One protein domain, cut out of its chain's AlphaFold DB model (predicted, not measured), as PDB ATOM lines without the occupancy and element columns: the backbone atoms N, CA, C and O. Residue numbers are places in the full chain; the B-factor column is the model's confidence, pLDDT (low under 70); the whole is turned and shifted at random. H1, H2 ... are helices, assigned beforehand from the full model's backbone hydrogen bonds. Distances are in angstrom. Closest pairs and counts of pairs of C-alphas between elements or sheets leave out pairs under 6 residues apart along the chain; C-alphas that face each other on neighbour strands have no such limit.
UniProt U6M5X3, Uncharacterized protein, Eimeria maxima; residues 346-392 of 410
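What this domain is: This is residues 346 to 392 of the 410 residues of an uncharacterized protein of Eimeria maxima (UniProt U6M5X3). The picture is an open, flat U: the long helix H1 makes its base, the shorter helix H2 turns off one end of H1 at nearly a right angle, and residues 346 to 357, with no named element, make a looping arm at the other end. The space between the two arms is empty, and H1 makes most of the length. The printed part has 47 residues with two named helices, H1 then H2, and no named strand; its class is all helix. It is extended, with a radius of gyration of the C-alphas of 15.3 A, and the C-alphas span 41 by 23 by 8 A.

Where its parts are: Start at C-alpha 346, at (205.503, 125.130, 117.391), and go through the stretch to residue 357. Find C-alpha 358 at (197.866, 121.886, 104.084); from there H1, residues 358 to 377, runs 28.1 A to C-alpha 377. After two residues H2, residues 380 to 388, runs 12.2 A and ends with C-alpha 388 at (199.169, 134.460, 138.546).

How they stand to each other: Look at Phe 375 and Arg 383: their C-alphas, the closest of H1 and H2, are 7.4 A apart, and the helices are close but not clearly touching. Their lines are only just about perpendicular, at 72 degrees. A tight link joins them. In H1 and H2 every O i to N i+4 pair is within hydrogen-bond range.

The domain as a whole: The C-alphas farthest apart are those of Asn 355 and Gly 392, at 42.2 A. The printed part has no cut. In the B-factor column you will find a mean pLDDT of 71.7 for the printed part of this model, with residues 346 to 354, 384 and 386 to 392 under 70.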
ATOM      1  N   LEU A 346     205.172 124.474 118.671       49.25
ATOM      2  CA  LEU A 346     205.503 125.130 117.391       49.25
ATOM      3  C   LEU A 346     206.899 125.772 117.371       49.25
ATOM      4  O   LEU A 346     207.451 126.026 116.307       49.25
ATOM      5  N   LEU A 347     207.488 126.034 118.543       45.56
ATOM      6  CA  LEU A 347     208.798 126.691 118.659       45.56
ATOM      7  C   LEU A 347     209.989 125.737 118.479       45.56
ATOM      8  O   LEU A 347     211.121 126.205 118.424       45.56
ATOM      9  N   MET A 348     209.745 124.428 118.389       51.41
ATOM     10  CA  MET A 348     210.777 123.415 118.125       51.41
ATOM     11  C   MET A 348     210.969 123.130 116.629       51.41
ATOM     12  O   MET A 348     211.864 122.371 116.269       51.41
ATOM     13  N   GLN A 349     210.147 123.716 115.752       51.88
ATOM     14  CA  GLN A 349     210.219 123.455 114.318       51.88
ATOM     15  C   GLN A 349     211.190 124.435 113.647       51.88
ATOM     16  O   GLN A 349     211.030 125.654 113.748       51.88
ATOM     17  N   GLU A 350     212.224 123.906 112.987       52.88
ATOM     18  CA  GLU A 350     213.208 124.700 112.245       52.88
ATOM     19  C   GLU A 350     212.513 125.514 111.143       52.88
ATOM     20  O   GLU A 350     211.890 124.970 110.230       52.88
ATOM     21  N   PHE A 351     212.616 126.842 111.229       44.25
ATOM     22  CA  PHE A 351     212.172 127.749 110.175       44.25
ATOM     23  C   PHE A 351     213.298 127.937 109.145       44.25
ATOM     24  O   PHE A 351     214.423 128.234 109.548       44.25
ATOM     25  N   PRO A 352     213.028 127.849 107.827       46.47
ATOM     26  CA  PRO A 352     211.719 127.705 107.184       46.47
ATOM     27  C   PRO A 352     211.248 126.238 107.118       46.47
ATOM     28  O   PRO A 352     212.038 125.378 106.719       46.47
ATOM     29  N   PRO A 353     209.968 125.940 107.426       62.78
ATOM     30  CA  PRO A 353     209.440 124.589 107.299       62.78
ATOM     31  C   PRO A 353     209.426 124.206 105.819       62.78
ATOM     32  O   PRO A 353     208.644 124.718 105.014       62.78
ATOM     33  N   LYS A 354     210.347 123.323 105.442       68.00
ATOM     34  CA  LYS A 354     210.397 122.752 104.102       68.00
ATOM     35  C   LYS A 354     209.266 121.728 104.029       68.00
ATOM     36  O   LYS A 354     209.413 120.628 104.545       68.00
ATOM     37  N   ASN A 355     208.164 122.113 103.386       72.25
ATOM     38  CA  ASN A 355     206.987 121.283 103.091       72.25
ATOM     39  C   ASN A 355     205.989 121.115 104.245       72.25
ATOM     40  O   ASN A 355     205.625 119.993 104.575       72.25
ATOM     41  N   LEU A 356     205.503 122.222 104.813       75.69
ATOM     42  CA  LEU A 356     204.297 122.153 105.639       75.69
ATOM     43  C   LEU A 356     203.104 121.846 104.723       75.69
ATOM     44  O   LEU A 356     202.753 122.661 103.861       75.69
ATOM     45  N   THR A 357     202.529 120.654 104.844       88.94
ATOM     46  CA  THR A 357     201.358 120.289 104.035       88.94
ATOM     47  C   THR A 357     200.125 121.045 104.537       88.94
ATOM     48  O   THR A 357     200.052 121.458 105.694       88.94
ATOM     49  N   LEU A 358     199.127 121.252 103.669       84.06
ATOM     50  CA  LEU A 358     197.866 121.886 104.084       84.06
ATOM     51  C   LEU A 358     197.172 121.102 105.212       84.06
ATOM     52  O   LEU A 358     196.460 121.692 106.019       84.06
ATOM     53  N   GLU A 359     197.401 119.791 105.274       89.69
ATOM     54  CA  GLU A 359     196.889 118.904 106.318       89.69
ATOM     55  C   GLU A 359     197.539 119.216 107.670       89.69
ATOM     56  O   GLU A 359     196.826 119.487 108.630       89.69
ATOM     57  N   GLU A 360     198.869 119.324 107.724       82.44
ATOM     58  CA  GLU A 360     199.599 119.704 108.944       82.44
ATOM     59  C   GLU A 360     199.222 121.109 109.432       82.44
ATOM     60  O   GLU A 360     199.085 121.346 110.633       82.44
ATOM     61  N   VAL A 361     199.008 122.056 108.511       81.44
ATOM     62  CA  VAL A 361     198.529 123.400 108.869       81.44
ATOM     63  C   VAL A 361     197.143 123.330 109.508       81.44
ATOM     64  O   VAL A 361     196.906 124.003 110.512       81.44
ATOM     65  N   ASN A 362     196.236 122.523 108.954       85.38
ATOM     66  CA  ASN A 362     194.901 122.346 109.518       85.38
ATOM     67  C   ASN A 362     194.950 121.661 110.887       85.38
ATOM     68  O   ASN A 362     194.282 122.129 111.802       85.38
ATOM     69  N   GLU A 363     195.793 120.642 111.071       87.75
ATOM     70  CA  GLU A 363     195.980 119.996 112.376       87.75
ATOM     71  C   GLU A 363     196.482 120.984 113.435       87.75
ATOM     72  O   GLU A 363     195.962 121.022 114.552       87.75
ATOM     73  N   VAL A 364     197.446 121.840 113.082       82.50
ATOM     74  CA  VAL A 364     197.949 122.888 113.981       82.50
ATOM     75  C   VAL A 364     196.852 123.899 114.322       82.50
ATOM     76  O   VAL A 364     196.739 124.319 115.477       82.50
ATOM     77  N   LEU A 365     196.038 124.304 113.344       83.81
ATOM     78  CA  LEU A 365     194.922 125.225 113.570       83.81
ATOM     79  C   LEU A 365     193.844 124.609 114.470       83.81
ATOM     80  O   LEU A 365     193.385 125.284 115.396       83.81
ATOM     81  N   ASP A 366     193.503 123.339 114.262       90.00
ATOM     82  CA  ASP A 366     192.551 122.597 115.093       90.00
ATOM     83  C   ASP A 366     193.067 122.444 116.530       90.00
ATOM     84  O   ASP A 366     192.312 122.599 117.497       90.00
ATOM     85  N   ASP A 367     194.370 122.211 116.704       86.25
ATOM     86  CA  ASP A 367     194.987 122.135 118.026       86.25
ATOM     87  C   ASP A 367     194.977 123.484 118.751       86.25
ATOM     88  O   ASP A 367     194.663 123.547 119.948       86.25
ATOM     89  N   ILE A 368     195.246 124.577 118.032       79.50
ATOM     90  CA  ILE A 368     195.121 125.939 118.562       79.50
ATOM     91  C   ILE A 368     193.668 126.217 118.957       79.50
ATOM     92  O   ILE A 368     193.422 126.713 120.060       79.50
ATOM     93  N   GLU A 369     192.696 125.873 118.108       88.19
ATOM     94  CA  GLU A 369     191.275 126.051 118.410       88.19
ATOM     95  C   GLU A 369     190.862 125.241 119.645       88.19
ATOM     96  O   GLU A 369     190.179 125.765 120.535       88.19
ATOM     97  N   ARG A 370     191.309 123.987 119.750       90.19
ATOM     98  CA  ARG A 370     191.049 123.118 120.903       90.19
ATOM     99  C   ARG A 370     191.602 123.720 122.191       90.19
ATOM    100  O   ARG A 370     190.864 123.817 123.174       90.19
ATOM    101  N   GLN A 371     192.854 124.176 122.187       81.56
ATOM    102  CA  GLN A 371     193.472 124.812 123.353       81.56
ATOM    103  C   GLN A 371     192.773 126.122 123.729       81.56
ATOM    104  O   GLN A 371     192.536 126.390 124.912       81.56
ATOM    105  N   LEU A 372     192.384 126.926 122.735       80.56
ATOM    106  CA  LEU A 372     191.650 128.167 122.963       80.56
ATOM    107  C   LEU A 372     190.273 127.880 123.575       80.56
ATOM    108  O   LEU A 372     189.865 128.540 124.533       80.56
ATOM    109  N   ASN A 373     189.571 126.868 123.067       85.50
ATOM    110  CA  ASN A 373     188.280 126.436 123.589       85.50
ATOM    111  C   ASN A 373     188.400 125.870 125.009       85.50
ATOM    112  O   ASN A 373     187.577 126.218 125.859       85.50
ATOM    113  N   GLU A 374     189.434 125.080 125.310       86.69
ATOM    114  CA  GLU A 374     189.704 124.594 126.669       86.69
ATOM    115  C   GLU A 374     189.978 125.762 127.629       86.69
ATOM    116  O   GLU A 374     189.390 125.850 128.711       86.69
ATOM    117  N   PHE A 375     190.806 126.724 127.212       76.94
ATOM    118  CA  PHE A 375     191.092 127.921 127.998       76.94
ATOM    119  C   PHE A 375     189.834 128.770 128.237       76.94
ATOM    120  O   PHE A 375     189.608 129.268 129.344       76.94
ATOM    121  N   VAL A 376     188.983 128.925 127.221       81.44
ATOM    122  CA  VAL A 376     187.714 129.660 127.318       81.44
ATOM    123  C   VAL A 376     186.688 128.915 128.174       81.44
ATOM    124  O   VAL A 376     185.879 129.575 128.835       81.44
ATOM    125  N   ALA A 377     186.722 127.583 128.204       84.69
ATOM    126  CA  ALA A 377     185.847 126.761 129.035       84.69
ATOM    127  C   ALA A 377     186.215 126.820 130.527       84.69
ATOM    128  O   ALA A 377     185.320 126.727 131.367       84.69
ATOM    129  N   ARG A 378     187.496 127.028 130.873       84.56
ATOM    130  CA  ARG A 378     187.933 127.160 132.276       84.56
ATOM    131  C   ARG A 378     187.279 128.349 132.966       84.56
ATOM    132  O   ARG A 378     187.085 129.419 132.374       84.56
ATOM    133  N   ASP A 379     186.993 128.205 134.255       88.25
ATOM    134  CA  ASP A 379     186.399 129.287 135.031       88.25
ATOM    135  C   ASP A 379     187.336 130.509 135.043       88.25
ATOM    136  O   ASP A 379     188.552 130.366 135.203       88.25
ATOM    137  N   PRO A 380     186.821 131.744 134.898       76.75
ATOM    138  CA  PRO A 380     187.667 132.934 134.822       76.75
ATOM    139  C   PRO A 380     188.561 133.084 136.062       76.75
ATOM    140  O   PRO A 380     189.705 133.512 135.956       76.75
ATOM    141  N   ARG A 381     188.092 132.654 137.242       73.19
ATOM    142  CA  ARG A 381     188.907 132.628 138.470       73.19
ATOM    143  C   ARG A 381     190.079 131.649 138.403       73.19
ATOM    144  O   ARG A 381     191.114 131.924 139.005       73.19
ATOM    145  N   GLU A 382     189.925 130.532 137.703       75.56
ATOM    146  CA  GLU A 382     190.991 129.546 137.515       75.56
ATOM    147  C   GLU A 382     192.017 130.039 136.497       75.56
ATOM    148  O   GLU A 382     193.210 129.923 136.762       75.56
ATOM    149  N   ARG A 383     191.573 130.710 135.422       73.00
ATOM    150  CA  ARG A 383     192.462 131.371 134.447       73.00
ATOM    151  C   ARG A 383     193.374 132.404 135.104       73.00
ATOM    152  O   ARG A 383     194.577 132.425 134.857       73.00
ATOM    153  N   TYR A 384     192.817 133.234 135.988       68.50
ATOM    154  CA  TYR A 384     193.621 134.185 136.756       68.50
ATOM    155  C   TYR A 384     194.570 133.482 137.725       68.50
ATOM    156  O   TYR A 384     195.696 133.930 137.885       68.50
ATOM    157  N   ARG A 385     194.171 132.371 138.357       71.12
ATOM    158  CA  ARG A 385     195.070 131.632 139.257       71.12
ATOM    159  C   ARG A 385     196.216 130.948 138.523       71.12
ATOM    160  O   ARG A 385     197.326 130.984 139.039       71.12
ATOM    161  N   SER A 386     195.984 130.367 137.347       63.12
ATOM    162  CA  SER A 386     197.053 129.748 136.556       63.12
ATOM    163  C   SER A 386     198.022 130.791 136.000       63.12
ATOM    164  O   SER A 386     199.227 130.590 136.077       63.12
ATOM    165  N   ALA A 387     197.516 131.939 135.531       58.53
ATOM    166  CA  ALA A 387     198.359 133.036 135.052       58.53
ATOM    167  C   ALA A 387     199.144 133.714 136.190       58.53
ATOM    168  O   ALA A 387     200.308 134.068 136.031       58.53
ATOM    169  N   VAL A 388     198.526 133.861 137.367       51.62
ATOM    170  CA  VAL A 388     199.169 134.460 138.546       51.62
ATOM    171  C   VAL A 388     200.092 133.467 139.255       51.62
ATOM    172  O   VAL A 388     200.985 133.908 139.951       51.62
ATOM    173  N   SER A 389     199.981 132.151 139.041       47.53
ATOM    174  CA  SER A 389     200.897 131.154 139.626       47.53
ATOM    175  C   SER A 389     202.345 131.258 139.126       47.53
ATOM    176  O   SER A 389     203.230 130.683 139.754       47.53
ATOM    177  N   ILE A 390     202.601 131.985 138.034       50.72
ATOM    178  CA  ILE A 390     203.966 132.346 137.609       50.72
ATOM    179  C   ILE A 390     204.559 133.399 138.568       50.72
ATOM    180  O   ILE A 390     205.767 133.467 138.772       50.72
ATOM    181  N   PHE A 391     203.699 134.163 139.241       45.03
ATOM    182  CA  PHE A 391     204.051 135.064 140.327       45.03
ATOM    183  C   PHE A 391     203.738 134.380 141.660       45.03
ATOM    184  O   PHE A 391     202.605 134.382 142.146       45.03
ATOM    185  N   GLY A 392     204.754 133.762 142.265       45.66
ATOM    186  CA  GLY A 392     204.619 133.102 143.561       45.66
ATOM    187  C   GLY A 392     203.881 133.973 144.603       45.66
ATOM    188  O   GLY A 392     203.963 135.205 144.557       45.66
TER     189      GLY A 392